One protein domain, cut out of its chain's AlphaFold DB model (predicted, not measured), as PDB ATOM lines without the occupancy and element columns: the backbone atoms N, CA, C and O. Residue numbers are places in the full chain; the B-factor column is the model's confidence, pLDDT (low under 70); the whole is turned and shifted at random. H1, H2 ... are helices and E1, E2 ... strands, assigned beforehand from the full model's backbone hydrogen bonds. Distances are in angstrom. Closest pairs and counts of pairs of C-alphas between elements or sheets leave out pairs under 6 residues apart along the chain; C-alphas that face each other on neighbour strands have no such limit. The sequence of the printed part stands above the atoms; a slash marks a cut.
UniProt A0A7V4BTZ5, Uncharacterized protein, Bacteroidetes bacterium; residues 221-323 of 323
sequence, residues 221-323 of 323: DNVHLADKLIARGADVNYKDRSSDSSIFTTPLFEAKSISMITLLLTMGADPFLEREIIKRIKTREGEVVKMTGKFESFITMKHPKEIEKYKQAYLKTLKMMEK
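This is residues 221 to 323 of the 323 residues of an uncharacterized protein of Bacteroidetes bacterium (UniProt A0A7V4BTZ5). Helices H1, H3 and H4 form a row with H3 in the middle and short H2 packed on it; a long hairpin, E1 and E2, reaches away, its tip, residues 282 to 287, sticking out. The 103 printed residues run H1 H2 H3 E1 E2 H4, class mixed, the sheet antiparallel. The whole spans 57 by 30 by 20 A and is only just loose, close to compact, with a C-alpha radius of gyration of 15.7 A.

Find C-alpha 223 at (295.943, 428.715, 298.079), where H1, residues 223 to 230, begins. H2 is residues 251 to 254, H3 258 to 266. E1, 275 to 283, runs 24.8 A; E2, 286 to 296, runs 26.3 A and bends by 76 degrees at residue 293. H4, 307 to 321, runs 21.1 A to (311.185, 424.053, 285.419).

Start at the hub, H3. It touches H1, closest C-alphas Val 223 and Met 260, 5.5 A, at a shallow tilt of 19 degrees. It touches H4, closest C-alphas Thr 266 and Thr 317, 6.4 A, at a steep tilt of 39 degrees. In hairpin E1 and E2, find N 279 and O 290, 2.9 A. In H1, H3 and H4 every O i to N i+4 pair is within hydrogen-bond range; H2 is too short for one.

The printed part has no cut; the H1 to H2 link is long. Low confidence includes residues 302 to 311.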
ATOM      1  N   ASP A 221     290.884 424.748 300.077       88.25
ATOM      2  CA  ASP A 221     291.208 425.467 298.847       88.25
ATOM      3  C   ASP A 221     291.781 426.881 299.096       88.25
ATOM      4  O   ASP A 221     291.672 427.771 298.252       88.25
ATOM      5  N   ASN A 222     292.414 427.099 300.257       88.62
ATOM      6  CA  ASN A 222     293.059 428.365 300.603       88.62
ATOM      7  C   ASN A 222     294.506 428.368 300.082       88.62
ATOM      8  O   ASN A 222     295.453 428.036 300.795       88.62
ATOM      9  N   VAL A 223     294.655 428.719 298.800       90.06
ATOM     10  CA  VAL A 223     295.943 428.715 298.079       90.06
ATOM     11  C   VAL A 223     296.972 429.625 298.751       90.06
ATOM     12  O   VAL A 223     298.138 429.260 298.839       90.06
ATOM     13  N   HIS A 224     296.547 430.782 299.264       88.12
ATOM     14  CA  HIS A 224     297.448 431.731 299.917       88.12
ATOM     15  C   HIS A 224     298.024 431.176 301.225       88.12
ATOM     16  O   HIS A 224     299.224 431.274 301.470       88.12
ATOM     17  N   LEU A 225     297.180 430.552 302.054       91.06
ATOM     18  CA  LEU A 225     297.636 429.896 303.275       91.06
ATOM     19  C   LEU A 225     298.570 428.723 302.956       91.06
ATOM     20  O   LEU A 225     299.615 428.601 303.587       91.06
ATOM     21  N   ALA A 226     298.223 427.894 301.968       93.94
ATOM     22  CA  ALA A 226     299.068 426.781 301.543       93.94
ATOM     23  C   ALA A 226     300.458 427.264 301.094       93.94
ATOM     24  O   ALA A 226     301.460 426.754 301.586       93.94
ATOM     25  N   ASP A 227     300.524 428.294 300.247       93.19
ATOM     26  CA  ASP A 227     301.780 428.898 299.782       93.19
ATOM     27  C   ASP A 227     302.633 429.419 300.951       93.19
ATOM     28  O   ASP A 227     303.813 429.087 301.072       93.19
ATOM     29  N   LYS A 228     302.013 430.136 301.899       89.88
ATOM     30  CA  LYS A 228     302.689 430.626 303.109       89.88
ATOM     31  C   LYS A 228     303.247 429.488 303.969       89.88
ATOM     32  O   LYS A 228     304.335 429.632 304.518       89.88
ATOM     33  N   LEU A 229     302.519 428.380 304.113       93.25
ATOM     34  CA  LEU A 229     302.967 427.216 304.889       93.25
ATOM     35  C   LEU A 229     304.130 426.500 304.194       93.25
ATOM     36  O   LEU A 229     305.121 426.177 304.847       93.25
ATOM     37  N   ILE A 230     304.051 426.318 302.874       94.31
ATOM     38  CA  ILE A 230     305.124 425.725 302.063       94.31
ATOM     39  C   ILE A 230     306.393 426.576 302.157       94.31
ATOM     40  O   ILE A 230     307.468 426.048 302.436       94.31
ATOM     41  N   ALA A 231     306.271 427.903 302.059       90.69
ATOM     42  CA  ALA A 231     307.391 428.830 302.237       90.69
ATOM     43  C   ALA A 231     308.030 428.767 303.641       90.69
ATOM     44  O   ALA A 231     309.162 429.209 303.828       90.69
ATOM     45  N   ARG A 232     307.321 428.221 304.640       89.62
ATOM     46  CA  ARG A 232     307.827 427.969 306.001       89.62
ATOM     47  C   ARG A 232     308.355 426.542 306.196       89.62
ATOM     48  O   ARG A 232     308.691 426.186 307.320       89.62
ATOM     49  N   GLY A 233     308.458 425.757 305.123       91.94
ATOM     50  CA  GLY A 233     309.026 424.410 305.130       91.94
ATOM     51  C   GLY A 233     308.001 423.280 305.236       91.94
ATOM     52  O   GLY A 233     308.389 422.167 305.583       91.94
ATOM     53  N   ALA A 234     306.715 423.539 304.970       94.19
ATOM     54  CA  ALA A 234     305.725 422.466 304.927       94.19
ATOM     55  C   ALA A 234     306.028 421.494 303.773       94.19
ATOM     56  O   ALA A 234     306.215 421.908 302.628       94.19
ATOM     57  N   ASP A 235     306.039 420.199 304.073       95.00
ATOM     58  CA  ASP A 235     306.271 419.131 303.108       95.00
ATOM     59  C   ASP A 235     304.997 418.863 302.290       95.00
ATOM     60  O   ASP A 235     304.005 418.312 302.777       95.00
ATOM     61  N   VAL A 236     305.039 419.232 301.007       93.94
ATOM     62  CA  VAL A 236     303.949 419.022 300.039       93.94
ATOM     63  C   VAL A 236     303.641 417.544 299.769       93.94
ATOM     64  O   VAL A 236     302.567 417.230 299.255       93.94
ATOM     65  N   ASN A 237     304.550 416.639 300.144       93.62
ATOM     66  CA  ASN A 237     304.412 415.188 300.035       93.62
ATOM     67  C   ASN A 237     304.162 414.505 301.386       93.62
ATOM     68  O   ASN A 237     304.158 413.269 301.453       93.62
ATOM     69  N   TYR A 238     303.921 415.285 302.447       93.81
ATOM     70  CA  TYR A 238     303.668 414.755 303.779       93.81
ATOM     71  C   TYR A 238     302.515 413.752 303.772       93.81
ATOM     72  O   TYR A 238     301.463 413.973 303.166       93.81
ATOM     73  N   LYS A 239     302.725 412.643 304.485       90.19
ATOM     74  CA  LYS A 239     301.794 411.518 304.574       90.19
ATOM     75  C   LYS A 239     301.123 411.510 305.937       90.19
ATOM     76  O   LYS A 239     301.646 410.921 306.883       90.19
ATOM     77  N   ASP A 240     299.942 412.110 306.019       87.81
ATOM     78  CA  ASP A 240     299.137 412.072 307.233       87.81
ATOM     79  C   ASP A 240     298.387 410.743 307.341       87.81
ATOM     80  O   ASP A 240     297.437 410.480 306.602       87.81
ATOM     81  N   ARG A 241     298.830 409.895 308.270       83.69
ATOM     82  CA  ARG A 241     298.253 408.570 308.545       83.69
ATOM     83  C   ARG A 241     297.082 408.608 309.530       83.69
ATOM     84  O   ARG A 241     296.552 407.555 309.860       83.69
ATOM     85  N   SER A 242     296.688 409.786 310.015       75.44
ATOM     86  CA  SER A 242     295.568 409.923 310.956       75.44
ATOM     87  C   SER A 242     294.191 409.771 310.296       75.44
ATOM     88  O   SER A 242     293.193 409.599 310.993       75.44
ATOM     89  N   SER A 243     294.118 409.816 308.962       63.19
ATOM     90  CA  SER A 243     292.866 409.628 308.230       63.19
ATOM     91  C   SER A 243     292.519 408.149 308.086       63.19
ATOM     92  O   SER A 243     293.254 407.381 307.480       63.19
ATOM     93  N   ASP A 244     291.341 407.751 308.555       61.62
ATOM     94  CA  ASP A 244     290.867 406.375 308.416       61.62
ATOM     95  C   ASP A 244     290.344 406.021 306.998       61.62
ATOM     96  O   ASP A 244     289.872 404.901 306.766       61.62
ATOM     97  N   SER A 245     290.280 406.977 306.060       61.16
ATOM     98  CA  SER A 245     289.718 406.736 304.716       61.16
ATOM     99  C   SER A 245     290.724 406.125 303.737       61.16
ATOM    100  O   SER A 245     290.327 405.509 302.749       61.16
ATOM    101  N   SER A 246     292.015 406.297 304.006       64.19
ATOM    102  CA  SER A 246     293.153 405.845 303.199       64.19
ATOM    103  C   SER A 246     294.350 405.640 304.127       64.19
ATOM    104  O   SER A 246     294.428 406.318 305.139       64.19
ATOM    105  N   ILE A 247     295.310 404.759 303.809       74.06
ATOM    106  CA  ILE A 247     296.466 404.511 304.713       74.06
ATOM    107  C   ILE A 247     297.214 405.801 305.092       74.06
ATOM    108  O   ILE A 247     297.824 405.882 306.158       74.06
ATOM    109  N   PHE A 248     297.174 406.799 304.212       79.56
ATOM    110  CA  PHE A 248     297.518 408.181 304.509       79.56
ATOM    111  C   PHE A 248     296.778 409.125 303.555       79.56
ATOM    112  O   PHE A 248     296.282 408.686 302.513       79.56
ATOM    113  N   THR A 249     296.723 410.415 303.868       82.81
ATOM    114  CA  THR A 249     296.410 411.469 302.896       82.81
ATOM    115  C   THR A 249     297.585 412.432 302.738       82.81
ATOM    116  O   THR A 249     298.460 412.493 303.601       82.81
ATOM    117  N   THR A 250     297.633 413.136 301.609       89.06
ATOM    118  CA  THR A 250     298.659 414.144 301.306       89.06
ATOM    119  C   THR A 250     298.007 415.389 300.721       89.06
ATOM    120  O   THR A 250     296.888 415.296 300.200       89.06
ATOM    121  N   PRO A 251     298.698 416.542 300.751       90.81
ATOM    122  CA  PRO A 251     298.207 417.783 300.161       90.81
ATOM    123  C   PRO A 251     297.625 417.589 298.753       90.81
ATOM    124  O   PRO A 251     296.484 417.957 298.490       90.81
ATOM    125  N   LEU A 252     298.360 416.934 297.851       89.50
ATOM    126  CA  LEU A 252     297.949 416.814 296.451       89.50
ATOM    127  C   LEU A 252     296.650 416.006 296.258       89.50
ATOM    128  O   LEU A 252     295.860 416.330 295.373       89.50
ATOM    129  N   PHE A 253     296.387 415.005 297.104       86.44
ATOM    130  CA  PHE A 253     295.146 414.224 297.045       86.44
ATOM    131  C   PHE A 253     293.909 415.004 297.493       86.44
ATOM    132  O   PHE A 253     292.814 414.759 296.986       86.44
ATOM    133  N   GLU A 254     294.071 415.939 298.426       87.44
ATOM    134  CA  GLU A 254     292.965 416.744 298.952       87.44
ATOM    135  C   GLU A 254     292.663 417.984 298.095       87.44
ATOM    136  O   GLU A 254     291.650 418.664 298.295       87.44
ATOM    137  N   ALA A 255     293.523 418.285 297.116       87.31
ATOM    138  CA  ALA A 255     293.425 419.482 296.297       87.31
ATOM    139  C   ALA A 255     292.220 419.450 295.334       87.31
ATOM    140  O   ALA A 255     291.996 418.512 294.560       87.31
ATOM    141  N   LYS A 256     291.424 420.529 295.362       81.25
ATOM    142  CA  LYS A 256     290.151 420.631 294.620       81.25
ATOM    143  C   LYS A 256     290.203 421.568 293.415       81.25
ATOM    144  O   LYS A 256     289.423 421.367 292.480       81.25
ATOM    145  N   SER A 257     291.065 422.588 293.433       83.75
ATOM    146  CA  SER A 257     291.182 423.581 292.359       83.75
ATOM    147  C   SER A 257     292.461 423.437 291.541       83.75
ATOM    148  O   SER A 257     293.486 422.950 292.013       83.75
ATOM    149  N   ILE A 258     292.406 423.939 290.304       82.06
ATOM    150  CA  ILE A 258     293.568 424.035 289.411       82.06
ATOM    151  C   ILE A 258     294.661 424.903 290.020       82.06
ATOM    152  O   ILE A 258     295.826 424.528 289.933       82.06
ATOM    153  N   SER A 259     294.309 426.015 290.663       86.00
ATOM    154  CA  SER A 259     295.291 426.892 291.301       86.00
ATOM    155  C   SER A 259     296.046 426.172 292.416       86.00
ATOM    156  O   SER A 259     297.273 426.209 292.430       86.00
ATOM    157  N   MET A 260     295.333 425.453 293.290       89.94
ATOM    158  CA  MET A 260     295.950 424.679 294.368       89.94
ATOM    159  C   MET A 260     296.839 423.550 293.833       89.94
ATOM    160  O   MET A 260     297.975 423.391 294.265       89.94
ATOM    161  N   ILE A 261     296.352 422.791 292.848       87.06
ATOM    162  CA  ILE A 261     297.119 421.705 292.221       87.06
ATOM    163  C   ILE A 261     298.380 422.250 291.541       87.06
ATOM    164  O   ILE A 261     299.458 421.683 291.692       87.06
ATOM    165  N   THR A 262     298.260 423.368 290.821       85.19
ATOM    166  CA  THR A 262     299.399 424.009 290.147       85.19
ATOM    167  C   THR A 262     300.439 424.471 291.160       85.19
ATOM    168  O   THR A 262     301.621 424.226 290.939       85.19
ATOM    169  N   LEU A 263     300.015 425.084 292.273       90.44
ATOM    170  CA  LEU A 263     300.909 425.462 293.370       90.44
ATOM    171  C   LEU A 263     301.676 424.239 293.887       90.44
ATOM    172  O   LEU A 263     302.900 424.235 293.850       90.44
ATOM    173  N   LEU A 264     300.968 423.183 294.296       91.25
ATOM    174  CA  LEU A 264     301.586 421.989 294.880       91.25
ATOM    175  C   LEU A 264     302.577 421.314 293.923       91.25
ATOM    176  O   LEU A 264     303.695 421.003 294.322       91.25
ATOM    177  N   LEU A 265     302.208 421.137 292.650       87.94
ATOM    178  CA  LEU A 265     303.096 420.550 291.640       87.94
ATOM    179  C   LEU A 265     304.323 421.432 291.370       87.94
ATOM    180  O   LEU A 265     305.425 420.917 291.219       87.94
ATOM    181  N   THR A 266     304.149 422.757 291.342       87.12
ATOM    182  CA  THR A 266     305.267 423.704 291.175       87.12
ATOM    183  C   THR A 266     306.233 423.646 292.359       87.12
ATOM    184  O   THR A 266     307.430 423.830 292.180       87.12
ATOM    185  N   MET A 267     305.723 423.324 293.549       91.12
ATOM    186  CA  MET A 267     306.505 423.171 294.777       91.12
ATOM    187  C   MET A 267     307.040 421.742 294.992       91.12
ATOM    188  O   MET A 267     307.552 421.440 296.066       91.12
ATOM    189  N   GLY A 268     306.948 420.859 293.989       89.69
ATOM    190  CA  GLY A 268     307.557 419.523 294.029       89.69
ATOM    191  C   GLY A 268     306.672 418.410 294.598       89.69
ATOM    192  O   GLY A 268     307.189 417.374 295.024       89.69
ATOM    193  N   ALA A 269     305.347 418.586 294.619       90.50
ATOM    194  CA  ALA A 269     304.441 417.494 294.965       90.50
ATOM    195  C   ALA A 269     304.553 416.348 293.944       90.50
ATOM    196  O   ALA A 269     304.481 416.582 292.737       90.50
ATOM    197  N   ASP A 270     304.697 415.117 294.429       89.12
ATOM    198  CA  ASP A 270     304.824 413.901 293.633       89.12
ATOM    199  C   ASP A 270     303.433 413.408 293.186       89.12
ATOM    200  O   ASP A 270     302.651 412.910 294.006       89.12
ATOM    201  N   PRO A 271     303.091 413.508 291.886       85.06
ATOM    202  CA  PRO A 271     301.796 413.064 291.382       85.06
ATOM    203  C   PRO A 271     301.686 411.535 291.260       85.06
ATOM    204  O   PRO A 271     300.586 411.014 291.046       85.06
ATOM    205  N   PHE A 272     302.804 410.814 291.375       85.44
ATOM    206  CA  PHE A 272     302.864 409.357 291.317       85.44
ATOM    207  C   PHE A 272     302.788 408.711 292.694       85.44
ATOM    208  O   PHE A 272     302.674 407.493 292.767       85.44
ATOM    209  N   LEU A 273     302.798 409.499 293.770       86.81
ATOM    210  CA  LEU A 273     302.693 408.990 295.126       86.81
ATOM    211  C   LEU A 273     301.442 408.118 295.285       86.81
ATOM    212  O   LEU A 273     300.327 408.589 295.075       86.81
ATOM    213  N   GLU A 274     301.628 406.854 295.662       85.94
ATOM    214  CA  GLU A 274     300.541 405.876 295.752       85.94
ATOM    215  C   GLU A 274     300.068 405.662 297.195       85.94
ATOM    216  O   GLU A 274     300.878 405.470 298.107       85.94
ATOM    217  N   ARG A 275     298.747 405.634 297.404       82.38
ATOM    218  CA  ARG A 275     298.103 405.233 298.665       82.38
ATOM    219  C   ARG A 275     297.166 404.049 298.455       82.38
ATOM    220  O   ARG A 275     296.565 403.903 297.394       82.38
ATOM    221  N   GLU A 276     297.023 403.205 299.474       80.19
ATOM    222  CA  GLU A 276     296.120 402.052 299.402       80.19
ATOM    223  C   GLU A 276     294.652 402.468 299.589       80.19
ATOM    224  O   GLU A 276     294.312 403.246 300.488       80.19
ATOM    225  N   ILE A 277     293.775 401.900 298.759       76.38
ATOM    226  CA  ILE A 277     292.329 402.088 298.814       76.38
ATOM    227  C   ILE A 277     291.730 401.194 299.901       76.38
ATOM    228  O   ILE A 277     291.698 399.958 299.800       76.38
ATOM    229  N   ILE A 278     291.141 401.849 300.895       74.56
ATOM    230  CA  ILE A 278     290.390 401.213 301.969       74.56
ATOM    231  C   ILE A 278     288.897 401.225 301.616       74.56
ATOM    232  O   ILE A 278     288.334 402.258 301.255       74.56
ATOM    233  N   LYS A 279     288.218 400.076 301.735       72.56
ATOM    234  CA  LYS A 279     286.752 400.003 301.631       72.56
ATOM    235  C   LYS A 279     286.140 399.727 302.990       72.56
ATOM    236  O   LYS A 279     286.367 398.672 303.574       72.56
ATOM    237  N   ARG A 280     285.287 400.635 303.452       72.69
ATOM    238  CA  ARG A 280     284.416 400.378 304.600       72.69
ATOM    239  C   ARG A 280     283.162 399.657 304.140       72.69
ATOM    240  O   ARG A 280     282.494 400.094 303.203       72.69
ATOM    241  N   ILE A 281     282.863 398.542 304.785       77.12
ATOM    242  CA  ILE A 281     281.703 397.711 304.486       77.12
ATOM    243  C   ILE A 281     280.844 397.672 305.743       77.12
ATOM    244  O   ILE A 281     281.308 397.261 306.804       77.12
ATOM    245  N   LYS A 282     279.581 398.083 305.623       78.69
ATOM    246  CA  LYS A 282     278.597 397.890 306.691       78.69
ATOM    247  C   LYS A 282     278.177 396.425 306.726       78.69
ATOM    248  O   LYS A 282     277.625 395.922 305.747       78.69
ATOM    249  N   THR A 283     278.438 395.753 307.839       79.19
ATOM    250  CA  THR A 283     277.958 394.400 308.137       79.19
ATOM    251  C   THR A 283     276.875 394.463 309.219       79.19
ATOM    252  O   THR A 283     276.557 395.533 309.741       79.19
ATOM    253  N   ARG A 284     276.262 393.318 309.551       77.50
ATOM    254  CA  ARG A 284     275.265 393.226 310.636       77.50
ATOM    255  C   ARG A 284     275.866 393.454 312.032       77.50
ATOM    256  O   ARG A 284     275.118 393.756 312.951       77.50
ATOM    257  N   GLU A 285     277.183 393.322 312.170       77.44
ATOM    258  CA  GLU A 285     277.926 393.403 313.438       77.44
ATOM    259  C   GLU A 285     278.646 394.752 313.619       77.44
ATOM    260  O   GLU A 285     279.222 395.008 314.671       77.44
ATOM    261  N   GLY A 286     278.607 395.633 312.611       77.94
ATOM    262  CA  GLY A 286     279.258 396.943 312.635       77.94
ATOM    263  C   GLY A 286     279.837 397.346 311.278       77.94
ATOM    264  O   GLY A 286     279.548 396.742 310.246       77.94
ATOM    265  N   GLU A 287     280.661 398.392 311.255       75.31
ATOM    266  CA  GLU A 287     281.478 398.710 310.079       75.31
ATOM    267  C   GLU A 287     282.785 397.920 310.130       75.31
ATOM    268  O   GLU A 287     283.552 398.034 311.081       75.31
ATOM    269  N   VAL A 288     283.050 397.135 309.085       77.06
ATOM    270  CA  VAL A 288     284.317 396.420 308.913       77.06
ATOM    271  C   VAL A 288     285.133 397.117 307.834       77.06
ATOM    272  O   VAL A 288     284.645 397.413 306.737       77.06
ATOM    273  N   VAL A 289     286.399 397.372 308.143       72.00
ATOM    274  CA  VAL A 289     287.363 397.956 307.214       72.00
ATOM    275  C   VAL A 289     288.018 396.831 306.418       72.00
ATOM    276  O   VAL A 289     288.685 395.969 306.983       72.00
ATOM    277  N   LYS A 290     287.831 396.823 305.096       73.38
ATOM    278  CA  LYS A 290     288.480 395.878 304.187       73.38
ATOM    279  C   LYS A 290     289.545 396.592 303.361       73.38
ATOM    280  O   LYS A 290     289.229 397.430 302.512       73.38
ATOM    281  N   MET A 291     290.797 396.210 303.584       71.50
ATOM    282  CA  MET A 291     291.928 396.564 302.726       71.50
ATOM    283  C   MET A 291     291.791 395.828 301.396       71.50
ATOM    284  O   MET A 291     291.535 394.622 301.363       71.50
ATOM    285  N   THR A 292     291.841 396.573 300.291       72.12
ATOM    286  CA  THR A 292     291.582 396.003 298.960       72.12
ATOM    287  C   THR A 292     292.849 395.710 298.165       72.12
ATOM    288  O   THR A 292     292.728 395.120 297.092       72.12
ATOM    289  N   GLY A 293     294.032 396.109 298.657       69.06
ATOM    290  CA  GLY A 293     295.317 395.950 297.965       69.06
ATOM    291  C   GLY A 293     295.444 396.755 296.667       69.06
ATOM    292  O   GLY A 293     296.397 396.567 295.917       69.06
ATOM    293  N   LYS A 294     294.469 397.619 296.355       77.25
ATOM    294  CA  LYS A 294     294.493 398.502 295.185       77.25
ATOM    295  C   LYS A 294     295.113 399.838 295.568       77.25
ATOM    296  O   LYS A 294     294.745 400.392 296.599       77.25
ATOM    297  N   PHE A 295     295.975 400.364 294.708       79.56
ATOM    298  CA  PHE A 295     296.641 401.647 294.899       79.56
ATOM    299  C   PHE A 295     295.994 402.744 294.046       79.56
ATOM    300  O   PHE A 295     295.509 402.478 292.944       79.56
ATOM    301  N   GLU A 296     295.981 403.969 294.565       82.44
ATOM    302  CA  GLU A 296     295.660 405.181 293.812       82.44
ATOM    303  C   GLU A 296     296.757 406.235 293.984       82.44
ATOM    304  O   GLU A 296     297.330 406.381 295.061       82.44
ATOM    305  N   SER A 297     297.022 406.976 292.916       82.69
ATOM    306  CA  SER A 297     297.898 408.145 292.853       82.69
ATOM    307  C   SER A 297     297.102 409.340 292.355       82.69
ATOM    308  O   SER A 297     295.974 409.184 291.877       82.69
ATOM    309  N   PHE A 298     297.663 410.544 292.436       78.12
ATOM    310  CA  PHE A 298     296.981 411.737 291.931       78.12
ATOM    311  C   PHE A 298     296.580 411.585 290.451       78.12
ATOM    312  O   PHE A 298     295.516 412.042 290.038       78.12
ATOM    313  N   ILE A 299     297.389 410.872 289.661       75.12
ATOM    314  CA  ILE A 299     297.140 410.624 288.233       75.12
ATOM    315  C   ILE A 299     296.043 409.574 288.001       75.12
ATOM    316  O   ILE A 299     295.318 409.657 287.006       75.12
ATOM    317  N   THR A 300     295.926 408.571 288.876       76.75
ATOM    318  CA  THR A 300     294.962 407.467 288.710       76.75
ATOM    319  C   THR A 300     293.635 407.710 289.428       76.75
ATOM    320  O   THR A 300     292.618 407.117 289.050       76.75
ATOM    321  N   MET A 301     293.604 408.615 290.411       72.25
ATOM    322  CA  MET A 301     292.379 409.055 291.067       72.25
ATOM    323  C   MET A 301     291.465 409.723 290.031       72.25
ATOM    324  O   MET A 301     291.842 410.676 289.348       72.25
ATOM    325  N   LYS A 302     290.232 409.222 289.888       61.50
ATOM    326  CA  LYS A 302     289.227 409.816 288.992       61.50
ATOM    327  C   LYS A 302     288.801 411.187 289.531       61.50
ATOM    328  O   LYS A 302     287.795 411.282 290.231       61.50
ATOM    329  N   HIS A 303     289.542 412.251 289.217       58.53
ATOM    330  CA  HIS A 303     289.138 413.610 289.586       58.53
ATOM    331  C   HIS A 303     287.904 414.011 288.757       58.53
ATOM    332  O   HIS A 303     287.958 413.937 287.525       58.53
ATOM    333  N   PRO A 304     286.778 414.425 289.367       48.81
ATOM    334  CA  PRO A 304     285.529 414.666 288.637       48.81
ATOM    335  C   PRO A 304     285.534 415.853 287.656       48.81
ATOM    336  O   PRO A 304     284.478 416.170 287.106       48.81
ATOM    337  N   LYS A 305     286.660 416.546 287.433       54.66
ATOM    338  CA  LYS A 305     286.757 417.673 286.493       54.66
ATOM    339  C   LYS A 305     288.084 417.648 285.731       54.66
ATOM    340  O   LYS A 305     289.118 417.975 286.286       54.66
ATOM    341  N   GLU A 306     288.005 417.267 284.456       59.53
ATOM    342  CA  GLU A 306     289.032 417.374 283.404       59.53
ATOM    343  C   GLU A 306     290.483 417.045 283.798       59.53
ATOM    344  O   GLU A 306     291.354 417.910 283.857       59.53
ATOM    345  N   ILE A 307     290.759 415.745 283.938       61.62
ATOM    346  CA  ILE A 307     292.107 415.152 284.048       61.62
ATOM    347  C   ILE A 307     293.087 415.728 283.007       61.62
ATOM    348  O   ILE A 307     294.259 415.944 283.313       61.62
ATOM    349  N   GLU A 308     292.613 416.025 281.795       63.91
ATOM    350  CA  GLU A 308     293.447 416.566 280.721       63.91
ATOM    351  C   GLU A 308     293.980 417.973 281.030       63.91
ATOM    352  O   GLU A 308     295.144 418.260 280.766       63.91
ATOM    353  N   LYS A 309     293.186 418.831 281.685       66.19
ATOM    354  CA  LYS A 309     293.640 420.165 282.108       66.19
ATOM    355  C   LYS A 309     294.752 420.078 283.146       66.19
ATOM    356  O   LYS A 309     295.695 420.860 283.084       66.19
ATOM    357  N   TYR A 310     294.676 419.116 284.065       67.12
ATOM    358  CA  TYR A 310     295.726 418.901 285.061       67.12
ATOM    359  C   TYR A 310     296.998 418.327 284.447       67.12
ATOM    360  O   TYR A 310     298.082 418.815 284.755       67.12
ATOM    361  N   LYS A 311     296.879 417.359 283.528       66.81
ATOM    362  CA  LYS A 311     298.026 416.855 282.761       66.81
ATOM    363  C   LYS A 311     298.699 417.976 281.974       66.81
ATOM    364  O   LYS A 311     299.916 418.099 282.019       66.81
ATOM    365  N   GLN A 312     297.923 418.826 281.306       71.00
ATOM    366  CA  GLN A 312     298.460 419.972 280.576       71.00
ATOM    367  C   GLN A 312     299.099 421.012 281.502       71.00
ATOM    368  O   GLN A 312     300.170 421.513 281.173       71.00
ATOM    369  N   ALA A 313     298.489 421.318 282.652       66.19
ATOM    370  CA  ALA A 313     299.075 422.210 283.651       66.19
ATOM    371  C   ALA A 313     300.408 421.657 284.177       66.19
ATOM    372  O   ALA A 313     301.401 422.372 284.160       66.19
ATOM    373  N   TYR A 314     300.457 420.369 284.527       69.19
ATOM    374  CA  TYR A 314     301.677 419.684 284.954       69.19
ATOM    375  C   TYR A 314     302.765 419.706 283.873       69.19
ATOM    376  O   TYR A 314     303.881 420.140 284.136       69.19
ATOM    377  N   LEU A 315     302.435 419.330 282.632       72.19
ATOM    378  CA  LEU A 315     303.368 419.392 281.501       72.19
ATOM    379  C   LEU A 315     303.863 420.821 281.244       72.19
ATOM    380  O   LEU A 315     305.014 421.021 280.862       72.19
ATOM    381  N   LYS A 316     303.007 421.827 281.441       71.94
ATOM    382  CA  LYS A 316     303.387 423.236 281.333       71.94
ATOM    383  C   LYS A 316     304.347 423.639 282.457       71.94
ATOM    384  O   LYS A 316     305.299 424.357 282.173       71.94
ATOM    385  N   THR A 317     304.119 423.181 283.686       66.88
ATOM    386  CA  THR A 317     305.019 423.406 284.825       66.88
ATOM    387  C   THR A 317     306.367 422.722 284.611       66.88
ATOM    388  O   THR A 317     307.383 423.386 284.764       66.88
ATOM    389  N   LEU A 318     306.400 421.463 284.156       69.75
ATOM    390  CA  LEU A 318     307.649 420.778 283.792       69.75
ATOM    391  C   LEU A 318     308.450 421.591 282.766       69.75
ATOM    392  O   LEU A 318     309.610 421.902 282.998       69.75
ATOM    393  N   LYS A 319     307.796 422.059 281.692       74.25
ATOM    394  CA  LYS A 319     308.422 422.936 280.684       74.25
ATOM    395  C   LYS A 319     308.915 424.280 281.233       74.25
ATOM    396  O   LYS A 319     309.730 424.924 280.581       74.25
ATOM    397  N   MET A 320     308.356 424.763 282.346       67.00
ATOM    398  CA  MET A 320     308.840 425.968 283.026       67.00
ATOM    399  C   MET A 320     310.028 425.665 283.938       67.00
ATOM    400  O   MET A 320     310.920 426.492 284.009       67.00
ATOM    401  N   MET A 321     310.053 424.504 284.598       61.78
ATOM    402  CA  MET A 321     311.185 424.053 285.419       61.78
ATOM    403  C   MET A 321     312.416 423.679 284.579       61.78
ATOM    404  O   MET A 321     313.536 423.742 285.071       61.78
ATOM    405  N   GLU A 322     312.214 423.281 283.321       67.06
ATOM    406  CA  GLU A 322     313.281 422.984 282.355       67.06
ATOM    407  C   GLU A 322     313.962 424.239 281.762       67.06
ATOM    408  O   GLU A 322     314.949 424.097 281.038       67.06
ATOM    409  N   LYS A 323     313.442 425.449 282.016       51.06
ATOM    410  CA  LYS A 323     313.965 426.731 281.508       51.06
ATOM    411  C   LYS A 323     314.674 427.529 282.590       51.06
ATOM    412  O   LYS A 323     315.656 428.207 282.220       51.06
TER     413      LYS A 323